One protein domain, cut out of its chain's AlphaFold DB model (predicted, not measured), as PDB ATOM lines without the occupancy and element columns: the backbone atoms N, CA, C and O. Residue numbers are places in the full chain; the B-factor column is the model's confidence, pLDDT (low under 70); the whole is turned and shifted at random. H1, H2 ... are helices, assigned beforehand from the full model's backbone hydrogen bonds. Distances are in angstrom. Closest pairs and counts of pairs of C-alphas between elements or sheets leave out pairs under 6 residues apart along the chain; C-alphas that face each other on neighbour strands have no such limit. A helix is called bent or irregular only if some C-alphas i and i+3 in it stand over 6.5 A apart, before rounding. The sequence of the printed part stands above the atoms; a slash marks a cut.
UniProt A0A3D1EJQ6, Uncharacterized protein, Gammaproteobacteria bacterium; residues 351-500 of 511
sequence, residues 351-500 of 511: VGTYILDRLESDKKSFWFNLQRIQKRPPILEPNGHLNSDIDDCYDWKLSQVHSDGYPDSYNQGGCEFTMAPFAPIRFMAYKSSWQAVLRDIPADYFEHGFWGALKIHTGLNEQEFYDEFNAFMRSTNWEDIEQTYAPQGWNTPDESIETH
ATOM      1  N   VAL A 351     -40.150 -34.858 -35.049       95.81
ATOM      2  CA  VAL A 351     -39.779 -36.220 -34.613       95.81
ATOM      3  C   VAL A 351     -38.882 -36.904 -35.645       95.81
ATOM      4  O   VAL A 351     -37.783 -37.354 -35.320       95.81
ATOM      5  N   GLY A 352     -39.319 -36.948 -36.907       94.56
ATOM      6  CA  GLY A 352     -38.537 -37.561 -37.982       94.56
ATOM      7  C   GLY A 352     -37.194 -36.861 -38.202       94.56
ATOM      8  O   GLY A 352     -36.182 -37.528 -38.412       94.56
ATOM      9  N   THR A 353     -37.168 -35.529 -38.104       95.25
ATOM     10  CA  THR A 353     -35.933 -34.736 -38.230       95.25
ATOM     11  C   THR A 353     -34.959 -35.054 -37.095       95.25
ATOM     12  O   THR A 353     -33.800 -35.355 -37.357       95.25
ATOM     13  N   TYR A 354     -35.439 -35.084 -35.851       95.00
ATOM     14  CA  TYR A 354     -34.638 -35.393 -34.669       95.00
ATOM     15  C   TYR A 354     -34.014 -36.793 -34.731       95.00
ATOM     16  O   TYR A 354     -32.817 -36.953 -34.489       95.00
ATOM     17  N   ILE A 355     -34.803 -37.806 -35.112       94.75
ATOM     18  CA  ILE A 355     -34.312 -39.184 -35.270       94.75
ATOM     19  C   ILE A 355     -33.205 -39.242 -36.333       94.75
ATOM     20  O   ILE A 355     -32.163 -39.862 -36.113       94.75
ATOM     21  N   LEU A 356     -33.409 -38.587 -37.482       92.12
ATOM     22  CA  LEU A 356     -32.416 -38.555 -38.556       92.12
ATOM     23  C   LEU A 356     -31.145 -37.809 -38.143       92.12
ATOM     24  O   LEU A 356     -30.055 -38.309 -38.400       92.12
ATOM     25  N   ASP A 357     -31.266 -36.670 -37.463       92.06
ATOM     26  CA  ASP A 357     -30.121 -35.900 -36.972       92.06
ATOM     27  C   ASP A 357     -29.301 -36.704 -35.955       92.06
ATOM     28  O   ASP A 357     -28.066 -36.687 -35.995       92.06
ATOM     29  N   ARG A 358     -29.963 -37.473 -35.077       90.94
ATOM     30  CA  ARG A 358     -29.278 -38.353 -34.125       90.94
ATOM     31  C   ARG A 358     -28.521 -39.477 -34.836       90.94
ATOM     32  O   ARG A 358     -27.342 -39.682 -34.552       90.94
ATOM     33  N   LEU A 359     -29.158 -40.145 -35.797       91.31
ATOM     34  CA  LEU A 359     -28.526 -41.197 -36.603       91.31
ATOM     35  C   LEU A 359     -27.407 -40.661 -37.512       91.31
ATOM     36  O   LEU A 359     -26.438 -41.366 -37.787       91.31
ATOM     37  N   GLU A 360     -27.497 -39.414 -37.969       88.88
ATOM     38  CA  GLU A 360     -26.439 -38.775 -38.754       88.88
ATOM     39  C   GLU A 360     -25.254 -38.360 -37.867       88.88
ATOM     40  O   GLU A 360     -24.096 -38.531 -38.250       88.88
ATOM     41  N   SER A 361     -25.513 -37.885 -36.644       87.31
ATOM     42  CA  SER A 361     -24.463 -37.656 -35.642       87.31
ATOM     43  C   SER A 361     -23.699 -38.947 -35.331       87.31
ATOM     44  O   SER A 361     -22.470 -38.945 -35.235       87.31
ATOM     45  N   ASP A 362     -24.409 -40.068 -35.256       86.94
ATOM     46  CA  ASP A 362     -23.835 -41.395 -35.059       86.94
ATOM     47  C   ASP A 362     -22.866 -41.814 -36.176       86.94
ATOM     48  O   ASP A 362     -21.870 -42.487 -35.895       86.94
ATOM     49  N   LYS A 363     -23.066 -41.358 -37.422       89.50
ATOM     50  CA  LYS A 363     -22.124 -41.613 -38.532       89.50
ATOM     51  C   LYS A 363     -20.774 -40.921 -38.349       89.50
ATOM     52  O   LYS A 363     -19.781 -41.353 -38.931       89.50
ATOM     53  N   LYS A 364     -20.720 -39.875 -37.521       92.56
ATOM     54  CA  LYS A 364     -19.487 -39.159 -37.153       92.56
ATOM     55  C   LYS A 364     -18.820 -39.730 -35.898       92.56
ATOM     56  O   LYS A 364     -17.753 -39.261 -35.502       92.56
ATOM     57  N   SER A 365     -19.424 -40.745 -35.269       92.12
ATOM     58  CA  SER A 365     -18.941 -41.321 -34.007       92.12
ATOM     59  C   SER A 365     -17.532 -41.900 -34.115       92.12
ATOM     60  O   SER A 365     -16.747 -41.734 -33.187       92.12
ATOM     61  N   PHE A 366     -17.177 -42.537 -35.238       95.69
ATOM     62  CA  PHE A 366     -15.839 -43.104 -35.427       95.69
ATOM     63  C   PHE A 366     -14.771 -42.011 -35.347       95.69
ATOM     64  O   PHE A 366     -13.903 -42.044 -34.476       95.69
ATOM     65  N   TRP A 367     -14.898 -40.993 -36.200       96.50
ATOM     66  CA  TRP A 367     -14.015 -39.832 -36.217       96.50
ATOM     67  C   TRP A 367     -13.959 -39.120 -34.861       96.50
ATOM     68  O   TRP A 367     -12.876 -38.804 -34.363       96.50
ATOM     69  N   PHE A 368     -15.117 -38.899 -34.234       94.69
ATOM     70  CA  PHE A 368     -15.196 -38.198 -32.957       94.69
ATOM     71  C   PHE A 368     -14.491 -38.969 -31.834       94.69
ATOM     72  O   PHE A 368     -13.702 -38.389 -31.087       94.69
ATOM     73  N   ASN A 369     -14.690 -40.285 -31.761       94.75
ATOM     74  CA  ASN A 369     -14.017 -41.147 -30.791       94.75
ATOM     75  C   ASN A 369     -12.498 -41.189 -31.013       94.75
ATOM     76  O   ASN A 369     -11.746 -41.116 -30.042       94.75
ATOM     77  N   LEU A 370     -12.030 -41.238 -32.268       96.25
ATOM     78  CA  LEU A 370     -10.599 -41.143 -32.579       96.25
ATOM     79  C   LEU A 370     -10.008 -39.808 -32.114       96.25
ATOM     80  O   LEU A 370      -8.947 -39.790 -31.491       96.25
ATOM     81  N   GLN A 371     -10.704 -38.695 -32.364       96.12
ATOM     82  CA  GLN A 371     -10.245 -37.381 -31.916       96.12
ATOM     83  C   GLN A 371     -10.087 -37.344 -30.394       96.12
ATOM     84  O   GLN A 371      -9.042 -36.920 -29.900       96.12
ATOM     85  N   ARG A 372     -11.091 -37.824 -29.652       94.94
ATOM     86  CA  ARG A 372     -11.095 -37.789 -28.183       94.94
ATOM     87  C   ARG A 372      -9.955 -38.585 -27.552       94.94
ATOM     88  O   ARG A 372      -9.432 -38.154 -26.530       94.94
ATOM     89  N   ILE A 373      -9.528 -39.695 -28.159       95.88
ATOM     90  CA  ILE A 373      -8.419 -40.505 -27.618       95.88
ATOM     91  C   ILE A 373      -7.032 -40.063 -28.093       95.88
ATOM     92  O   ILE A 373      -6.032 -40.451 -27.493       95.88
ATOM     93  N   GLN A 374      -6.948 -39.255 -29.152       96.38
ATOM     94  CA  GLN A 374      -5.680 -38.809 -29.747       96.38
ATOM     95  C   GLN A 374      -5.346 -37.350 -29.424       96.38
ATOM     96  O   GLN A 374      -4.200 -36.925 -29.579       96.38
ATOM     97  N   LYS A 375      -6.327 -36.573 -28.959       95.00
ATOM     98  CA  LYS A 375      -6.199 -35.141 -28.707       95.00
ATOM     99  C   LYS A 375      -6.851 -34.781 -27.375       95.00
ATOM    100  O   LYS A 375      -7.976 -35.176 -27.104       95.00
ATOM    101  N   ARG A 376      -6.152 -33.980 -26.567       95.50
ATOM    102  CA  ARG A 376      -6.729 -33.356 -25.366       95.50
ATOM    103  C   ARG A 376      -7.660 -32.197 -25.746       95.50
ATOM    104  O   ARG A 376      -7.458 -31.610 -26.817       95.50
ATOM    105  N   PRO A 377      -8.621 -31.814 -24.888       94.38
ATOM    106  CA  PRO A 377      -9.448 -30.635 -25.111       94.38
ATOM    107  C   PRO A 377      -8.624 -29.381 -25.479       94.38
ATOM    108  O   PRO A 377      -7.508 -29.196 -24.980       94.38
ATOM    109  N   PRO A 378      -9.147 -28.513 -26.366       96.00
ATOM    110  CA  PRO A 378     -10.528 -28.510 -26.841       96.00
ATOM    111  C   PRO A 378     -10.810 -29.498 -27.987       96.00
ATOM    112  O   PRO A 378     -10.005 -29.645 -28.911       96.00
ATOM    113  N   ILE A 379     -11.981 -30.138 -27.954       95.19
ATOM    114  CA  ILE A 379     -12.441 -31.120 -28.949       95.19
ATOM    115  C   ILE A 379     -13.437 -30.463 -29.907       95.19
ATOM    116  O   ILE A 379     -14.340 -29.750 -29.483       95.19
ATOM    117  N   LEU A 380     -13.267 -30.693 -31.208       95.06
ATOM    118  CA  LEU A 380     -14.235 -30.317 -32.232       95.06
ATOM    119  C   LEU A 380     -15.369 -31.347 -32.248       95.06
ATOM    120  O   LEU A 380     -15.153 -32.502 -32.616       95.06
ATOM    121  N   GLU A 381     -16.558 -30.924 -31.846       91.62
ATOM    122  CA  GLU A 381     -17.765 -31.744 -31.807       91.62
ATOM    123  C   GLU A 381     -18.355 -31.965 -33.213       91.62
ATOM    124  O   GLU A 381     -18.110 -31.171 -34.128       91.62
ATOM    125  N   PRO A 382     -19.175 -33.017 -33.413       88.62
ATOM    126  CA  PRO A 382     -19.795 -33.327 -34.709       88.62
ATOM    127  C   PRO A 382     -20.659 -32.204 -35.311       88.62
ATOM    128  O   PRO A 382     -20.886 -32.175 -36.525       88.62
ATOM    129  N   ASN A 383     -21.146 -31.288 -34.470       85.50
ATOM    130  CA  ASN A 383     -21.922 -30.101 -34.842       85.50
ATOM    131  C   ASN A 383     -21.039 -28.884 -35.213       85.50
ATOM    132  O   ASN A 383     -21.565 -27.835 -35.580       85.50
ATOM    133  N   GLY A 384     -19.709 -29.006 -35.123       89.06
ATOM    134  CA  GLY A 384     -18.741 -27.946 -35.414       89.06
ATOM    135  C   GLY A 384     -18.371 -27.050 -34.227       89.06
ATOM    136  O   GLY A 384     -17.536 -26.158 -34.386       89.06
ATOM    137  N   HIS A 385     -18.953 -27.266 -33.046       93.12
ATOM    138  CA  HIS A 385     -18.604 -26.538 -31.827       93.12
ATOM    139  C   HIS A 385     -17.258 -27.019 -31.259       93.12
ATOM    140  O   HIS A 385     -16.932 -28.203 -31.300       93.12
ATOM    141  N   LEU A 386     -16.449 -26.090 -30.745       95.88
ATOM    142  CA  LEU A 386     -15.158 -26.395 -30.133       95.88
ATOM    143  C   LEU A 386     -15.310 -26.408 -28.606       95.88
ATOM    144  O   LEU A 386     -15.305 -25.356 -27.970       95.88
ATOM    145  N   ASN A 387     -15.427 -27.601 -28.026       93.81
ATOM    146  CA  ASN A 387     -15.721 -27.799 -26.612       93.81
ATOM    147  C   ASN A 387     -14.431 -27.936 -25.784       93.81
ATOM    148  O   ASN A 387     -13.648 -28.869 -25.979       93.81
ATOM    149  N   SER A 388     -14.199 -26.986 -24.873       94.62
ATOM    150  CA  SER A 388     -13.037 -26.990 -23.967       94.62
ATOM    151  C   SER A 388     -13.303 -27.705 -22.640       94.62
ATOM    152  O   SER A 388     -12.342 -28.046 -21.956       94.62
ATOM    153  N   ASP A 389     -14.574 -27.933 -22.304       90.12
ATOM    154  CA  ASP A 389     -15.025 -28.436 -21.002       90.12
ATOM    155  C   ASP A 389     -15.377 -29.936 -21.037       90.12
ATOM    156  O   ASP A 389     -15.722 -30.517 -20.014       90.12
ATOM    157  N   ILE A 390     -15.283 -30.573 -22.210       89.38
ATOM    158  CA  ILE A 390     -15.471 -32.018 -22.377       89.38
ATOM    159  C   ILE A 390     -14.366 -32.816 -21.673       89.38
ATOM    160  O   ILE A 390     -13.203 -32.404 -21.658       89.38
ATOM    161  N   ASP A 391     -14.719 -33.993 -21.154       89.00
ATOM    162  CA  ASP A 391     -13.781 -34.895 -20.480       89.00
ATOM    163  C   ASP A 391     -12.543 -35.212 -21.335       89.00
ATOM    164  O   ASP A 391     -12.652 -35.553 -22.522       89.00
ATOM    165  N   ASP A 392     -11.362 -35.144 -20.708       91.25
ATOM    166  CA  ASP A 392     -10.084 -35.496 -21.332       91.25
ATOM    167  C   ASP A 392      -9.950 -37.018 -21.471       91.25
ATOM    168  O   ASP A 392      -9.692 -37.731 -20.499       91.25
ATOM    169  N   CYS A 393     -10.100 -37.498 -22.706       92.00
ATOM    170  CA  CYS A 393     -10.021 -38.914 -23.062       92.00
ATOM    171  C   CYS A 393      -8.723 -39.325 -23.723       92.00
ATOM    172  O   CYS A 393      -8.640 -40.426 -24.271       92.00
ATOM    173  N   TYR A 394      -7.704 -38.473 -23.660       94.06
ATOM    174  CA  TYR A 394      -6.426 -38.761 -24.275       94.06
ATOM    175  C   TYR A 394      -5.842 -40.087 -23.767       94.06
ATOM    176  O   TYR A 394      -5.639 -40.286 -22.571       94.06
ATOM    177  N   ASP A 395      -5.535 -40.979 -24.708       93.06
ATOM    178  CA  ASP A 395      -5.072 -42.351 -24.482       93.06
ATOM    179  C   ASP A 395      -6.034 -43.260 -23.686       93.06
ATOM    180  O   ASP A 395      -5.613 -44.300 -23.178       93.06
ATOM    181  N   TRP A 396      -7.334 -42.940 -23.629       93.75
ATOM    182  CA  TRP A 396      -8.337 -43.846 -23.057       93.75
ATOM    183  C   TRP A 396      -8.335 -45.207 -23.777       93.75
ATOM    184  O   TRP A 396      -8.106 -45.303 -24.992       93.75
ATOM    185  N   LYS A 397      -8.538 -46.281 -23.012       93.19
ATOM    186  CA  LYS A 397      -8.537 -47.671 -23.487       93.19
ATOM    187  C   LYS A 397      -9.684 -48.422 -22.849       93.19
ATOM    188  O   LYS A 397      -9.843 -48.329 -21.638       93.19
ATOM    189  N   LEU A 398     -10.380 -49.232 -23.637       92.62
ATOM    190  CA  LEU A 398     -11.333 -50.201 -23.106       92.62
ATOM    191  C   LEU A 398     -10.571 -51.362 -22.449       92.62
ATOM    192  O   LEU A 398      -9.509 -51.763 -22.926       92.62
ATOM    193  N   SER A 399     -11.092 -51.895 -21.353       89.56
ATOM    194  CA  SER A 399     -10.516 -53.015 -20.597       89.56
ATOM    195  C   SER A 399     -11.537 -53.536 -19.585       89.56
ATOM    196  O   SER A 399     -12.589 -52.925 -19.413       89.56
ATOM    197  N   GLN A 400     -11.206 -54.614 -18.874       85.81
ATOM    198  CA  GLN A 400     -12.093 -55.258 -17.902       85.81
ATOM    199  C   GLN A 400     -12.650 -54.313 -16.820       85.81
ATOM    200  O   GLN A 400     -13.784 -54.493 -16.398       85.81
ATOM    201  N   VAL A 401     -11.922 -53.261 -16.419       79.62
ATOM    202  CA  VAL A 401     -12.395 -52.304 -15.388       79.62
ATOM    203  C   VAL A 401     -13.648 -51.523 -15.798       79.62
ATOM    204  O   VAL A 401     -14.269 -50.884 -14.962       79.62
ATOM    205  N   HIS A 402     -13.988 -51.569 -17.083       81.44
ATOM    206  CA  HIS A 402     -15.157 -50.939 -17.689       81.44
ATOM    207  C   HIS A 402     -16.348 -51.918 -17.786       81.44
ATOM    208  O   HIS A 402     -17.396 -51.589 -18.328       81.44
ATOM    209  N   SER A 403     -16.181 -53.162 -17.317       74.88
ATOM    210  CA  SER A 403     -17.226 -54.198 -17.354       74.88
ATOM    211  C   SER A 403     -18.021 -54.299 -16.053       74.88
ATOM    212  O   SER A 403     -19.198 -54.649 -16.110       74.88
ATOM    213  N   ASP A 404     -17.401 -53.985 -14.910       64.06
ATOM    214  CA  ASP A 404     -17.964 -54.225 -13.579       64.06
ATOM    215  C   ASP A 404     -18.881 -53.081 -13.119       64.06
ATOM    216  O   ASP A 404     -18.415 -52.041 -12.651       64.06
ATOM    217  N   GLY A 405     -20.193 -53.332 -13.166       57.69
ATOM    218  CA  GLY A 405     -21.226 -52.482 -12.570       57.69
ATOM    219  C   GLY A 405     -21.495 -51.177 -13.324       57.69
ATOM    220  O   GLY A 405     -20.671 -50.675 -14.084       57.69
ATOM    221  N   TYR A 406     -22.681 -50.605 -13.095       56.25
ATOM    222  CA  TYR A 406     -22.936 -49.216 -13.477       56.25
ATOM    223  C   TYR A 406     -21.894 -48.362 -12.741       56.25
ATOM    224  O   TYR A 406     -21.798 -48.502 -11.516       56.25
ATOM    225  N   PRO A 407     -21.085 -47.530 -13.417       54.03
ATOM    226  CA  PRO A 407     -20.012 -46.827 -12.731       54.03
ATOM    227  C   PRO A 407     -20.623 -45.972 -11.615       54.03
ATOM    228  O   PRO A 407     -21.612 -45.277 -11.860       54.03
ATOM    229  N   ASP A 408     -20.075 -46.064 -10.394       49.78
ATOM    230  CA  ASP A 408     -20.623 -45.401  -9.204       49.78
ATOM    231  C   ASP A 408     -21.041 -43.959  -9.540       49.78
ATOM    232  O   ASP A 408     -20.230 -43.125  -9.961       49.78
ATOM    233  N   SER A 409     -22.334 -43.685  -9.362       47.88
ATOM    234  CA  SER A 409     -23.106 -42.564  -9.917       47.88
ATOM    235  C   SER A 409     -22.746 -41.165  -9.391       47.88
ATOM    236  O   SER A 409     -23.557 -40.241  -9.457       47.88
ATOM    237  N   TYR A 410     -21.525 -40.955  -8.897       39.66
ATOM    238  CA  TYR A 410     -21.102 -39.701  -8.269       39.66
ATOM    239  C   TYR A 410     -20.006 -38.914  -8.998       39.66
ATOM    240  O   TYR A 410     -19.717 -37.794  -8.583       39.66
ATOM    241  N   ASN A 411     -19.456 -39.417 -10.108       42.09
ATOM    242  CA  ASN A 411     -18.626 -38.620 -11.018       42.09
ATOM    243  C   ASN A 411     -19.165 -38.743 -12.449       42.09
ATOM    244  O   ASN A 411     -18.688 -39.552 -13.237       42.09
ATOM    245  N   GLN A 412     -20.169 -37.922 -12.772       47.28
ATOM    246  CA  GLN A 412     -20.772 -37.766 -14.107       47.28
ATOM    247  C   GLN A 412     -19.822 -37.085 -15.121       47.28
ATOM    248  O   GLN A 412     -20.201 -36.160 -15.831       47.28
ATOM    249  N   GLY A 413     -18.563 -37.510 -15.155       54.50
ATOM    250  CA  GLY A 413     -17.537 -37.036 -16.074       54.50
ATOM    251  C   GLY A 413     -16.563 -38.175 -16.315       54.50
ATOM    252  O   GLY A 413     -15.947 -38.694 -15.382       54.50
ATOM    253  N   GLY A 414     -16.481 -38.630 -17.555       72.31
ATOM    254  CA  GLY A 414     -15.614 -39.723 -17.931       72.31
ATOM    255  C   GLY A 414     -15.823 -40.194 -19.361       72.31
ATOM    256  O   GLY A 414     -16.927 -40.293 -19.900       72.31
ATOM    257  N   CYS A 415     -14.714 -40.581 -19.967       81.56
ATOM    258  CA  CYS A 415     -14.673 -41.260 -21.259       81.56
ATOM    259  C   CYS A 415     -15.434 -42.579 -21.230       81.56
ATOM    260  O   CYS A 415     -15.959 -42.994 -22.254       81.56
ATOM    261  N   GLU A 416     -15.544 -43.185 -20.050       81.62
ATOM    262  CA  GLU A 416     -16.291 -44.413 -19.834       81.62
ATOM    263  C   GLU A 416     -17.753 -44.278 -20.269       81.62
ATOM    264  O   GLU A 416     -18.169 -44.890 -21.247       81.62
ATOM    265  N   PHE A 417     -18.501 -43.361 -19.659       78.69
ATOM    266  CA  PHE A 417     -19.915 -43.143 -19.979       78.69
ATOM    267  C   PHE A 417     -20.166 -42.694 -21.419       78.69
ATOM    268  O   PHE A 417     -21.220 -42.948 -21.994       78.69
ATOM    269  N   THR A 418     -19.206 -41.982 -22.004       81.81
ATOM    270  CA  THR A 418     -19.398 -41.308 -23.291       81.81
ATOM    271  C   THR A 418     -18.802 -42.070 -24.472       81.81
ATOM    272  O   THR A 418     -19.078 -41.714 -25.616       81.81
ATOM    273  N   MET A 419     -17.994 -43.106 -24.228       87.56
ATOM    274  CA  MET A 419     -17.375 -43.925 -25.275       87.56
ATOM    275  C   MET A 419     -17.664 -45.414 -25.122       87.56
ATOM    276  O   MET A 419     -17.903 -46.064 -26.143       87.56
ATOM    277  N   ALA A 420     -17.653 -45.958 -23.902       89.12
ATOM    278  CA  ALA A 420     -17.808 -47.392 -23.673       89.12
ATOM    279  C   ALA A 420     -19.154 -47.948 -24.167       89.12
ATOM    280  O   ALA A 420     -19.111 -48.946 -24.875       89.12
ATOM    281  N   PRO A 421     -20.328 -47.316 -23.965       88.94
ATOM    282  CA  PRO A 421     -21.574 -47.865 -24.509       88.94
ATOM    283  C   PRO A 421     -21.720 -47.685 -26.035       88.94
ATOM    284  O   PRO A 421     -22.666 -48.187 -26.630       88.94
ATOM    285  N   PHE A 422     -20.793 -46.996 -26.716       89.56
ATOM    286  CA  PHE A 422     -20.931 -46.676 -28.144       89.56
ATOM    287  C   PHE A 422     -19.870 -47.331 -29.032       89.56
ATOM    288  O   PHE A 422     -20.190 -48.030 -29.995       89.56
ATOM    289  N   ALA A 423     -18.588 -47.075 -28.762       94.12
ATOM    290  CA  ALA A 423     -17.494 -47.493 -29.641       94.12
ATOM    291  C   ALA A 423     -17.320 -49.027 -29.726       94.12
ATOM    292  O   ALA A 423     -17.172 -49.534 -30.840       94.12
ATOM    293  N   PRO A 424     -17.364 -49.789 -28.618       96.00
ATOM    294  CA  PRO A 424     -17.240 -51.246 -28.633       96.00
ATOM    295  C   PRO A 424     -18.404 -51.930 -29.356       96.00
ATOM    296  O   PRO A 424     -18.165 -52.845 -30.134       96.00
ATOM    297  N   ILE A 425     -19.640 -51.443 -29.197       96.69
ATOM    298  CA  ILE A 425     -20.827 -51.961 -29.905       96.69
ATOM    299  C   ILE A 425     -20.645 -51.875 -31.423       96.69
ATOM    300  O   ILE A 425     -20.828 -52.849 -32.152       96.69
ATOM    301  N   ARG A 426     -20.206 -50.708 -31.907       96.31
ATOM    302  CA  ARG A 426     -19.937 -50.488 -33.334       96.31
ATOM    303  C   ARG A 426     -18.721 -51.267 -33.823       96.31
ATOM    304  O   ARG A 426     -18.708 -51.722 -34.964       96.31
ATOM    305  N   PHE A 427     -17.719 -51.466 -32.968       97.75
ATOM    306  CA  PHE A 427     -16.595 -52.348 -33.268       97.75
ATOM    307  C   PHE A 427     -17.044 -53.806 -33.419       97.75
ATOM    308  O   PHE A 427     -16.624 -54.462 -34.368       97.75
ATOM    309  N   MET A 428     -17.939 -54.301 -32.559       98.25
ATOM    310  CA  MET A 428     -18.517 -55.640 -32.701       98.25
ATOM    311  C   MET A 428     -19.292 -55.775 -34.019       98.25
ATOM    312  O   MET A 428     -19.113 -56.763 -34.732       98.25
ATOM    313  N   ALA A 429     -20.086 -54.764 -34.393       97.62
ATOM    314  CA  ALA A 429     -20.811 -54.751 -35.664       97.62
ATOM    315  C   ALA A 429     -19.863 -54.724 -36.879       97.62
ATOM    316  O   ALA A 429     -20.081 -55.448 -37.846       97.62
ATOM    317  N   TYR A 430     -18.774 -53.952 -36.803       97.06
ATOM    318  CA  TYR A 430     -17.692 -53.946 -37.795       97.06
ATOM    319  C   TYR A 430     -16.987 -55.309 -37.909       97.06
ATOM    320  O   TYR A 430     -16.677 -55.759 -39.010       97.06
ATOM    321  N   LYS A 431     -16.719 -55.967 -36.776       97.88
ATOM    322  CA  LYS A 431     -16.036 -57.267 -36.724       97.88
ATOM    323  C   LYS A 431     -16.905 -58.419 -37.218       97.88
ATOM    324  O   LYS A 431     -16.352 -59.401 -37.709       97.88
ATOM    325  N   SER A 432     -18.219 -58.307 -37.059       97.69
ATOM    326  CA  SER A 432     -19.187 -59.341 -37.412       97.69
ATOM    327  C   SER A 432     -20.368 -58.738 -38.175       97.69
ATOM    328  O   SER A 432     -20.303 -58.594 -39.396       97.69
ATOM    329  N   SER A 433     -21.450 -58.383 -37.479       97.94
ATOM    330  CA  SER A 433     -22.632 -57.742 -38.056       97.94
ATOM    331  C   SER A 433     -23.533 -57.162 -36.964       97.94
ATOM    332  O   SER A 433     -23.433 -57.543 -35.800       97.94
ATOM    333  N   TRP A 434     -24.469 -56.289 -37.336       97.62
ATOM    334  CA  TRP A 434     -25.509 -55.817 -36.414       97.62
ATOM    335  C   TRP A 434     -26.453 -56.935 -35.941       97.62
ATOM    336  O   TRP A 434     -26.880 -56.911 -34.790       97.62
ATOM    337  N   GLN A 435     -26.713 -57.939 -36.789       97.75
ATOM    338  CA  GLN A 435     -27.428 -59.172 -36.430       97.75
ATOM    339  C   GLN A 435     -26.734 -59.883 -35.260       97.75
ATOM    340  O   GLN A 435     -27.375 -60.203 -34.260       97.75
ATOM    341  N   ALA A 436     -25.412 -60.049 -35.345       97.38
ATOM    342  CA  ALA A 436     -24.644 -60.689 -34.288       97.38
ATOM    343  C   ALA A 436     -24.730 -59.917 -32.965       97.38
ATOM    344  O   ALA A 436     -24.989 -60.504 -31.919       97.38
ATOM    345  N   VAL A 437     -24.550 -58.594 -33.009       97.44
ATOM    346  CA  VAL A 437     -24.527 -57.745 -31.806       97.44
ATOM    347  C   VAL A 437     -25.870 -57.709 -31.088       97.44
ATOM    348  O   VAL A 437     -25.912 -57.832 -29.865       97.44
ATOM    349  N   LEU A 438     -26.950 -57.505 -31.844       97.81
ATOM    350  CA  LEU A 438     -28.267 -57.227 -31.279       97.81
ATOM    351  C   LEU A 438     -29.118 -58.481 -31.086       97.81
ATOM    352  O   LEU A 438     -30.078 -58.416 -30.328       97.81
ATOM    353  N   ARG A 439     -28.789 -59.599 -31.744       96.81
ATOM    354  CA  ARG A 439     -29.619 -60.807 -31.716       96.81
ATOM    355  C   ARG A 439     -28.847 -62.092 -31.473       96.81
ATOM    356  O   ARG A 439     -29.250 -62.847 -30.596       96.81
ATOM    357  N   ASP A 440     -27.784 -62.380 -32.224       96.19
ATOM    358  CA  ASP A 440     -27.161 -63.712 -32.124       96.19
ATOM    359  C   ASP A 440     -26.367 -63.882 -30.820       96.19
ATOM    360  O   ASP A 440     -26.464 -64.925 -30.182       96.19
ATOM    361  N   ILE A 441     -25.661 -62.840 -30.362       96.19
ATOM    362  CA  ILE A 441     -24.990 -62.850 -29.053       96.19
ATOM    363  C   ILE A 441     -25.999 -63.007 -27.906       96.19
ATOM    364  O   ILE A 441     -25.770 -63.875 -27.066       96.19
ATOM    365  N   PRO A 442     -27.109 -62.237 -27.846       95.81
ATOM    366  CA  PRO A 442     -28.202 -62.535 -26.926       95.81
ATOM    367  C   PRO A 442     -28.693 -63.981 -27.032       95.81
ATOM    368  O   PRO A 442     -28.729 -64.659 -26.016       95.81
ATOM    369  N   ALA A 443     -29.012 -64.478 -28.232       92.31
ATOM    370  CA  ALA A 443     -29.575 -65.818 -28.427       92.31
ATOM    371  C   ALA A 443     -28.680 -66.950 -27.897       92.31
ATOM    372  O   ALA A 443     -29.186 -67.907 -27.316       92.31
ATOM    373  N   ASP A 444     -27.365 -66.804 -28.039       91.50
ATOM    374  CA  ASP A 444     -26.362 -67.775 -27.591       91.50
ATOM    375  C   ASP A 444     -25.911 -67.549 -26.127       91.50
ATOM    376  O   ASP A 444     -25.050 -68.263 -25.598       91.50
ATOM    377  N   TYR A 445     -26.468 -66.539 -25.447       93.31
ATOM    378  CA  TYR A 445     -25.974 -66.068 -24.154       93.31
ATOM    379  C   TYR A 445     -26.152 -67.093 -23.032       93.31
ATOM    380  O   TYR A 445     -25.219 -67.309 -22.258       93.31
ATOM    381  N   PHE A 446     -27.334 -67.702 -22.873       89.94
ATOM    382  CA  PHE A 446     -27.560 -68.609 -21.739       89.94
ATOM    383  C   PHE A 446     -26.577 -69.791 -21.748       89.94
ATOM    384  O   PHE A 446     -26.103 -70.202 -20.685       89.94
ATOM    385  N   GLU A 447     -26.188 -70.273 -22.932       86.00
ATOM    386  CA  GLU A 447     -25.243 -71.380 -23.079       86.00
ATOM    387  C   GLU A 447     -23.808 -70.946 -22.792       86.00
ATOM    388  O   GLU A 447     -23.096 -71.584 -22.011       86.00
ATOM    389  N   HIS A 448     -23.385 -69.821 -23.368       87.06
ATOM    390  CA  HIS A 448     -21.964 -69.485 -23.449       87.06
ATOM    391  C   HIS A 448     -21.539 -68.285 -22.593       87.06
ATOM    392  O   HIS A 448     -20.341 -68.024 -22.446       87.06
ATOM    393  N   GLY A 449     -22.493 -67.561 -22.011       91.19
ATOM    394  CA  GLY A 449     -22.284 -66.228 -21.450       91.19
ATOM    395  C   GLY A 449     -21.885 -65.208 -22.521       91.19
ATOM    396  O   GLY A 449     -21.686 -65.548 -23.690       91.19
ATOM    397  N   PHE A 450     -21.711 -63.947 -22.116       94.88
ATOM    398  CA  PHE A 450     -21.371 -62.869 -23.051       94.88
ATOM    399  C   PHE A 450     -20.110 -63.170 -23.867       94.88
ATOM    400  O   PHE A 450     -20.142 -63.171 -25.095       94.88
ATOM    401  N   TRP A 451     -18.990 -63.448 -23.193       94.38
ATOM    402  CA  TRP A 451     -17.701 -63.623 -23.864       94.38
ATOM    403  C   TRP A 451     -17.629 -64.889 -24.716       94.38
ATOM    404  O   TRP A 451     -16.940 -64.900 -25.736       94.38
ATOM    405  N   GLY A 452     -18.340 -65.950 -24.326       92.06
ATOM    406  CA  GLY A 452     -18.436 -67.161 -25.133       92.06
ATOM    407  C   GLY A 452     -19.240 -66.923 -26.413       92.06
ATOM    408  O   GLY A 452     -18.746 -67.230 -27.497       92.06
ATOM    409  N   ALA A 453     -20.407 -66.285 -26.305       94.12
ATOM    410  CA  ALA A 453     -21.222 -65.909 -27.458       94.12
ATOM    411  C   ALA A 453     -20.493 -64.901 -28.368       94.12
ATOM    412  O   ALA A 453     -20.424 -65.077 -29.584       94.12
ATOM    413  N   LEU A 454     -19.839 -63.886 -27.792       96.62
ATOM    414  CA  LEU A 454     -19.015 -62.933 -28.541       96.62
ATOM    415  C   LEU A 454     -17.915 -63.649 -29.329       96.62
ATOM    416  O   LEU A 454     -17.680 -63.316 -30.493       96.62
ATOM    417  N   LYS A 455     -17.261 -64.653 -28.739       96.19
ATOM    418  CA  LYS A 455     -16.228 -65.437 -29.420       96.19
ATOM    419  C   LYS A 455     -16.781 -66.238 -30.595       96.19
ATOM    420  O   LYS A 455     -16.109 -66.299 -31.621       96.19
ATOM    421  N   ILE A 456     -17.973 -66.821 -30.476       93.38
ATOM    422  CA  ILE A 456     -18.635 -67.534 -31.582       93.38
ATOM    423  C   ILE A 456     -18.835 -66.591 -32.773       93.38
ATOM    424  O   ILE A 456     -18.482 -66.931 -33.902       93.38
ATOM    425  N   HIS A 457     -19.305 -65.371 -32.507       96.44
ATOM    426  CA  HIS A 457     -19.708 -64.434 -33.558       96.44
ATOM    427  C   HIS A 457     -18.598 -63.529 -34.090       96.44
ATOM    428  O   HIS A 457     -18.722 -63.000 -35.195       96.44
ATOM    429  N   THR A 458     -17.516 -63.327 -33.335       96.75
ATOM    430  CA  THR A 458     -16.406 -62.426 -33.715       96.75
ATOM    431  C   THR A 458     -15.054 -63.129 -33.839       96.75
ATOM    432  O   THR A 458     -14.126 -62.574 -34.429       96.75
ATOM    433  N   GLY A 459     -14.921 -64.335 -33.280       95.81
ATOM    434  CA  GLY A 459     -13.659 -65.061 -33.153       95.81
ATOM    435  C   GLY A 459     -12.758 -64.595 -32.005       95.81
ATOM    436  O   GLY A 459     -11.665 -65.138 -31.868       95.81
ATOM    437  N   LEU A 460     -13.182 -63.618 -31.195       97.31
ATOM    438  CA  LEU A 460     -12.356 -62.992 -30.157       97.31
ATOM    439  C   LEU A 460     -12.764 -63.462 -28.761       97.31
ATOM    440  O   LEU A 460     -13.938 -63.431 -28.410       97.31
ATOM    441  N   ASN A 461     -11.800 -63.873 -27.939       95.38
ATOM    442  CA  ASN A 461     -12.028 -63.938 -26.493       95.38
ATOM    443  C   ASN A 461     -11.957 -62.535 -25.855       95.38
ATOM    444  O   ASN A 461     -11.610 -61.567 -26.525       95.38
ATOM    445  N   GLU A 462     -12.255 -62.424 -24.560       94.81
ATOM    446  CA  GLU A 462     -12.254 -61.146 -23.829       94.81
ATOM    447  C   GLU A 462     -10.964 -60.324 -24.008       94.81
ATOM    448  O   GLU A 462     -11.008 -59.156 -24.396       94.81
ATOM    449  N   GLN A 463      -9.800 -60.932 -23.768       95.88
ATOM    450  CA  GLN A 463      -8.521 -60.228 -23.861       95.88
ATOM    451  C   GLN A 463      -8.212 -59.826 -25.309       95.88
ATOM    452  O   GLN A 463      -7.788 -58.699 -25.562       95.88
ATOM    453  N   GLU A 464      -8.467 -60.724 -26.266       98.12
ATOM    454  CA  GLU A 464      -8.304 -60.445 -27.698       98.12
ATOM    455  C   GLU A 464      -9.219 -59.309 -28.162       98.12
ATOM    456  O   GLU A 464      -8.791 -58.464 -28.947       98.12
ATOM    457  N   PHE A 465     -10.452 -59.249 -27.651       98.06
ATOM    458  CA  PHE A 465     -11.394 -58.180 -27.948       98.06
ATOM    459  C   PHE A 465     -10.852 -56.825 -27.497       98.06
ATOM    460  O   PHE A 465     -10.803 -55.893 -28.301       98.06
ATOM    461  N   TYR A 466     -10.391 -56.711 -26.248       97.25
ATOM    462  CA  TYR A 466      -9.813 -55.463 -25.751       97.25
ATOM    463  C   TYR A 466      -8.550 -55.063 -26.509       97.25
ATOM    464  O   TYR A 466      -8.395 -53.893 -26.870       97.25
ATOM    465  N   ASP A 467      -7.650 -56.007 -26.768       98.19
ATOM    466  CA  ASP A 467      -6.402 -55.728 -27.474       98.19
ATOM    467  C   ASP A 467      -6.673 -55.269 -28.910       98.19
ATOM    468  O   ASP A 467      -6.127 -54.250 -29.351       98.19
ATOM    469  N   GLU A 468      -7.559 -55.965 -29.629       98.56
ATOM    470  CA  GLU A 468      -7.892 -55.621 -31.006       98.56
ATOM    471  C   GLU A 468      -8.677 -54.311 -31.090       98.56
ATOM    472  O   GLU A 468      -8.324 -53.460 -31.905       98.56
ATOM    473  N   PHE A 469      -9.672 -54.090 -30.224       97.75
ATOM    474  CA  PHE A 469     -10.411 -52.825 -30.162       97.75
ATOM    475  C   PHE A 469      -9.458 -51.641 -29.951       97.75
ATOM    476  O   PHE A 469      -9.475 -50.661 -30.700       97.75
ATOM    477  N   ASN A 470      -8.575 -51.737 -28.952       97.56
ATOM    478  CA  ASN A 470      -7.661 -50.649 -28.615       97.56
ATOM    479  C   ASN A 470      -6.617 -50.392 -29.707       97.56
ATOM    480  O   ASN A 470      -6.230 -49.234 -29.908       97.56
ATOM    481  N   ALA A 471      -6.159 -51.444 -30.396       98.12
ATOM    482  CA  ALA A 471      -5.265 -51.333 -31.544       98.12
ATOM    483  C   ALA A 471      -5.983 -50.728 -32.759       98.12
ATOM    484  O   ALA A 471      -5.452 -49.823 -33.402       98.12
ATOM    485  N   PHE A 472      -7.209 -51.168 -33.037       97.38
ATOM    486  CA  PHE A 472      -8.046 -50.672 -34.123       97.38
ATOM    487  C   PHE A 472      -8.330 -49.175 -33.979       97.38
ATOM    488  O   PHE A 472      -8.065 -48.412 -34.910       97.38
ATOM    489  N   MET A 473      -8.738 -48.723 -32.790       95.56
ATOM    490  CA  MET A 473      -8.965 -47.301 -32.500       95.56
ATOM    491  C   MET A 473      -7.680 -46.451 -32.569       95.56
ATOM    492  O   MET A 473      -7.735 -45.228 -32.580       95.56
ATOM    493  N   ARG A 474      -6.494 -47.065 -32.645       95.25
ATOM    494  CA  ARG A 474      -5.200 -46.376 -32.824       95.25
ATOM    495  C   ARG A 474      -4.565 -46.632 -34.191       95.25
ATOM    496  O   ARG A 474      -3.443 -46.199 -34.434       95.25
ATOM    497  N   SER A 475      -5.269 -47.323 -35.084       95.19
ATOM    498  CA  SER A 475      -4.772 -47.659 -36.423       95.19
ATOM    499  C   SER A 475      -4.855 -46.493 -37.410       95.19
ATOM    500  O   SER A 475      -4.179 -46.507 -38.436       95.19
ATOM    501  N   THR A 476      -5.687 -45.493 -37.107       94.56
ATOM    502  CA  THR A 476      -6.002 -44.360 -37.985       94.56
ATOM    503  C   THR A 476      -5.917 -43.062 -37.191       94.56
ATOM    504  O   THR A 476      -6.434 -42.995 -36.075       94.56
ATOM    505  N   ASN A 477      -5.291 -42.030 -37.759       96.25
ATOM    506  CA  ASN A 477      -5.297 -40.690 -37.176       96.25
ATOM    507  C   ASN A 477      -6.585 -39.954 -37.574       96.25
ATOM    508  O   ASN A 477      -6.957 -39.959 -38.748       96.25
ATOM    509  N   TRP A 478      -7.255 -39.313 -36.616       96.44
ATOM    510  CA  TRP A 478      -8.489 -38.559 -36.874       96.44
ATOM    511  C   TRP A 478      -8.286 -37.375 -37.838       96.44
ATOM    512  O   TRP A 478      -9.237 -36.976 -38.507       96.44
ATOM    513  N   GLU A 479      -7.069 -36.820 -37.924       96.44
ATOM    514  CA  GLU A 479      -6.731 -35.716 -38.843       96.44
ATOM    515  C   GLU A 479      -6.639 -36.159 -40.311       96.44
ATOM    516  O   GLU A 479      -6.757 -35.329 -41.211       96.44
ATOM    517  N   ASP A 480      -6.451 -37.458 -40.554       97.12
ATOM    518  CA  ASP A 480      -6.215 -38.014 -41.891       97.12
ATOM    519  C   ASP A 480      -7.508 -38.500 -42.577       97.12
ATOM    520  O   ASP A 480      -7.463 -39.022 -43.693       97.12
ATOM    521  N   ILE A 481      -8.665 -38.349 -41.924       96.69
ATOM    522  CA  ILE A 481      -9.966 -38.833 -42.400       96.69
ATOM    523  C   ILE A 481     -11.048 -37.744 -42.340       96.69
ATOM    524  O   ILE A 481     -11.016 -36.834 -41.515       96.69
ATOM    525  N   GLU A 482     -12.044 -37.863 -43.218       95.00
ATOM    526  CA  GLU A 482     -13.259 -37.039 -43.199       95.00
ATOM    527  C   GLU A 482     -14.080 -37.298 -41.922       95.00
ATOM    528  O   GLU A 482     -14.098 -38.418 -41.408       95.00
ATOM    529  N   GLN A 483     -14.842 -36.305 -41.445       93.44
ATOM    530  CA  GLN A 483     -15.671 -36.465 -40.235       93.44
ATOM    531  C   GLN A 483     -16.707 -37.590 -40.346       93.44
ATOM    532  O   GLN A 483     -17.084 -38.186 -39.345       93.44
ATOM    533  N   THR A 484     -17.188 -37.862 -41.557       92.31
ATOM    534  CA  THR A 484     -18.193 -38.896 -41.841       92.31
ATOM    535  C   THR A 484     -17.571 -40.249 -42.183       92.31
ATOM    536  O   THR A 484     -18.292 -41.183 -42.535       92.31
ATOM    537  N   TYR A 485     -16.241 -40.366 -42.160       94.94
ATOM    538  CA  TYR A 485     -15.579 -41.634 -42.428       94.94
ATOM    539  C   TYR A 485     -15.774 -42.596 -41.255       94.94
ATOM    540  O   TYR A 485     -15.486 -42.265 -40.105       94.94
ATOM    541  N   ALA A 486     -16.177 -43.822 -41.576       95.00
ATOM    542  CA  ALA A 486     -16.124 -44.962 -40.679       95.00
ATOM    543  C   ALA A 486     -15.865 -46.246 -41.489       95.00
ATOM    544  O   ALA A 486     -16.284 -46.330 -42.650       95.00
ATOM    545  N   PRO A 487     -15.200 -47.260 -40.911       95.44
ATOM    546  CA  PRO A 487     -15.050 -48.564 -41.549       95.44
ATOM    547  C   PRO A 487     -16.401 -49.229 -41.846       95.44
ATOM    548  O   PRO A 487     -17.388 -49.022 -41.138       95.44
ATOM    549  N   GLN A 488     -16.454 -50.040 -42.905       95.00
ATOM    550  CA  GLN A 488     -17.684 -50.720 -43.318       95.00
ATOM    551  C   GLN A 488     -18.233 -51.593 -42.179       95.00
ATOM    552  O   GLN A 488     -17.517 -52.442 -41.666       95.00
ATOM    553  N   GLY A 489     -19.502 -51.403 -41.809       94.06
ATOM    554  CA  GLY A 489     -20.149 -52.119 -40.700       94.06
ATOM    555  C   GLY A 489     -20.146 -51.369 -39.363       94.06
ATOM    556  O   GLY A 489     -20.932 -51.710 -38.490       94.06
ATOM    557  N   TRP A 490     -19.344 -50.306 -39.211       94.94
ATOM    558  CA  TRP A 490     -19.343 -49.466 -38.001       94.94
ATOM    559  C   TRP A 490     -20.630 -48.641 -37.844       94.94
ATOM    560  O   TRP A 490     -21.171 -48.468 -36.748       94.94
ATOM    561  N   ASN A 491     -21.102 -48.071 -38.953       93.88
ATOM    562  CA  ASN A 491     -22.287 -47.228 -38.956       93.88
ATOM    563  C   ASN A 491     -23.556 -48.076 -38.925       93.88
ATOM    564  O   ASN A 491     -23.619 -49.165 -39.500       93.88
ATOM    565  N   THR A 492     -24.577 -47.524 -38.279       93.19
ATOM    566  CA  THR A 492     -25.937 -48.045 -38.352       93.19
ATOM    567  C   THR A 492     -26.410 -47.931 -39.811       93.19
ATOM    568  O   THR A 492     -26.257 -46.851 -40.392       93.19
ATOM    569  N   PRO A 493     -26.930 -49.005 -40.433       93.81
ATOM    570  CA  PRO A 493     -27.466 -48.967 -41.793       93.81
ATOM    571  C   PRO A 493     -28.553 -47.903 -41.975       93.81
ATOM    572  O   PRO A 493     -29.159 -47.461 -40.999       93.81
ATOM    573  N   ASP A 494     -28.833 -47.496 -43.214       92.56
ATOM    574  CA  ASP A 494     -29.886 -46.509 -43.501       92.56
ATOM    575  C   ASP A 494     -31.295 -47.147 -43.540       92.56
ATOM    576  O   ASP A 494     -32.294 -46.462 -43.321       92.56
ATOM    577  N   GLU A 495     -31.398 -48.463 -43.762       93.69
ATOM    578  CA  GLU A 495     -32.665 -49.209 -43.774       93.69
ATOM    579  C   GLU A 495     -33.183 -49.540 -42.366       93.69
ATOM    580  O   GLU A 495     -32.463 -49.450 -41.376       93.69
ATOM    581  N   SER A 496     -34.447 -49.951 -42.248       92.19
ATOM    582  CA  SER A 496     -35.055 -50.326 -40.961       92.19
ATOM    583  C   SER A 496     -34.279 -51.440 -40.248       92.19
ATOM    584  O   SER A 496     -33.687 -52.297 -40.909       92.19
ATOM    585  N   ILE A 497     -34.302 -51.452 -38.912       96.62
ATOM    586  CA  ILE A 497     -33.565 -52.441 -38.106       96.62
ATOM    587  C   ILE A 497     -33.955 -53.879 -38.464       96.62
ATOM    588  O   ILE A 497     -33.093 -54.738 -38.615       96.62
ATOM    589  N   GLU A 498     -35.232 -54.110 -38.762       95.25
ATOM    590  CA  GLU A 498     -35.795 -55.413 -39.129       95.25
ATOM    591  C   GLU A 498     -35.333 -55.908 -40.512       95.25
ATOM    592  O   GLU A 498     -35.575 -57.054 -40.876       95.25
ATOM    593  N   THR A 499     -34.683 -55.056 -41.315       95.62
ATOM    594  CA  THR A 499     -34.058 -55.474 -42.588       95.62
ATOM    595  C   THR A 499     -32.699 -56.138 -42.359       95.62
ATOM    596  O   THR A 499     -32.238 -56.904 -43.201       95.62
ATOM    597  N   HIS A 500     -32.058 -55.836 -41.229       96.69
ATOM    598  CA  HIS A 500     -30.692 -56.256 -40.915       96.69
ATOM    599  C   HIS A 500     -30.613 -57.197 -39.717       96.69
ATOM    600  O   HIS A 500     -29.611 -57.892 -39.580       96.69
TER     601      HIS A 500
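This is residues 351 to 500 of the 511 residues of an uncharacterized protein of Gammaproteobacteria bacterium (UniProt A0A3D1EJQ6). A helical hairpin of H6, the longest helix, and H5 makes one end of the domain, and H4, near the middle, joins it to H2 towards the other end, where a loop from residues 379 to 387 reaches farthest out. H7 crosses near H4, H1 leads into H2 from the first printed residue, and two long stretches with no named element run between the helices. The printed part has 150 residues and eight named helices, H1 to H8 in order along the chain, with no named strand; the class is all helix. The whole is compact, with a radius of gyration of the C-alphas of 16.0 A and spans of 46 by 36 by 32 A.

H6, residues 445 to 458, is 14.0 A long and irregular, with C-alphas 447 and 450 9.4 A apart. H5, residues 434 to 443, is 13.4 A long and only just irregular, with C-alphas 438 and 441 6.9 A apart. H4 is residues 423 to 431, 12.2 A, and H7 is residues 462 to 472, 15.3 A. H1, residues 351 to 363, is 18.9 A long and begins at C-alpha 351 (-39.779, -36.220, -34.613). H2 is residues 365 to 374, 14.2 A. H3, residues 415 to 419, and H8, residues 497 to 500, are each 5.5 A long; H8 ends at C-alpha 500 (-30.692, -56.256, -40.915).

H6 and H5 form a helical hairpin and touch at a shallow tilt of 29 degrees, opposite ways; their closest C-alphas, Ile 441 and Ala 453, are 5.1 A apart. H5 touches H4 about perpendicular, at 85 degrees, with the closest C-alphas, Ala 429 and Val 437, 6.1 A apart. H4 and H2 only just touch, with 3 pairs of C-alphas within 8 A, the closest Asn 369 and Ala 423 at 7.3 A. H7 is close to H4 but not clearly touching, the closest C-alphas being Phe 427 and Phe 469 at 6.9 A. H3 is close to H2 but not clearly touching, and H8 likewise to H5, with C-alphas 435 and 500 6.3 A apart. H1 and H2 meet only through their link. Every O i to N i+4 pair is within hydrogen-bond range in H1, H2, H3, H4 and H7, but 4 of 6 in H5 and 8 of 10 in H6; H8 is too short for such a pair.

The two C-alphas farthest apart, Leu 386 and Glu 447, are 46.6 A apart. The printed part has no cut. The links H2 to H3, 40 residues, and H7 to H8, 24 residues, are long. In the first, residues 379 to 380 pair antiparallel with residues 386 to 387. Mean pLDDT of the printed part is 90.5, and residues 404 to 413 are under 70.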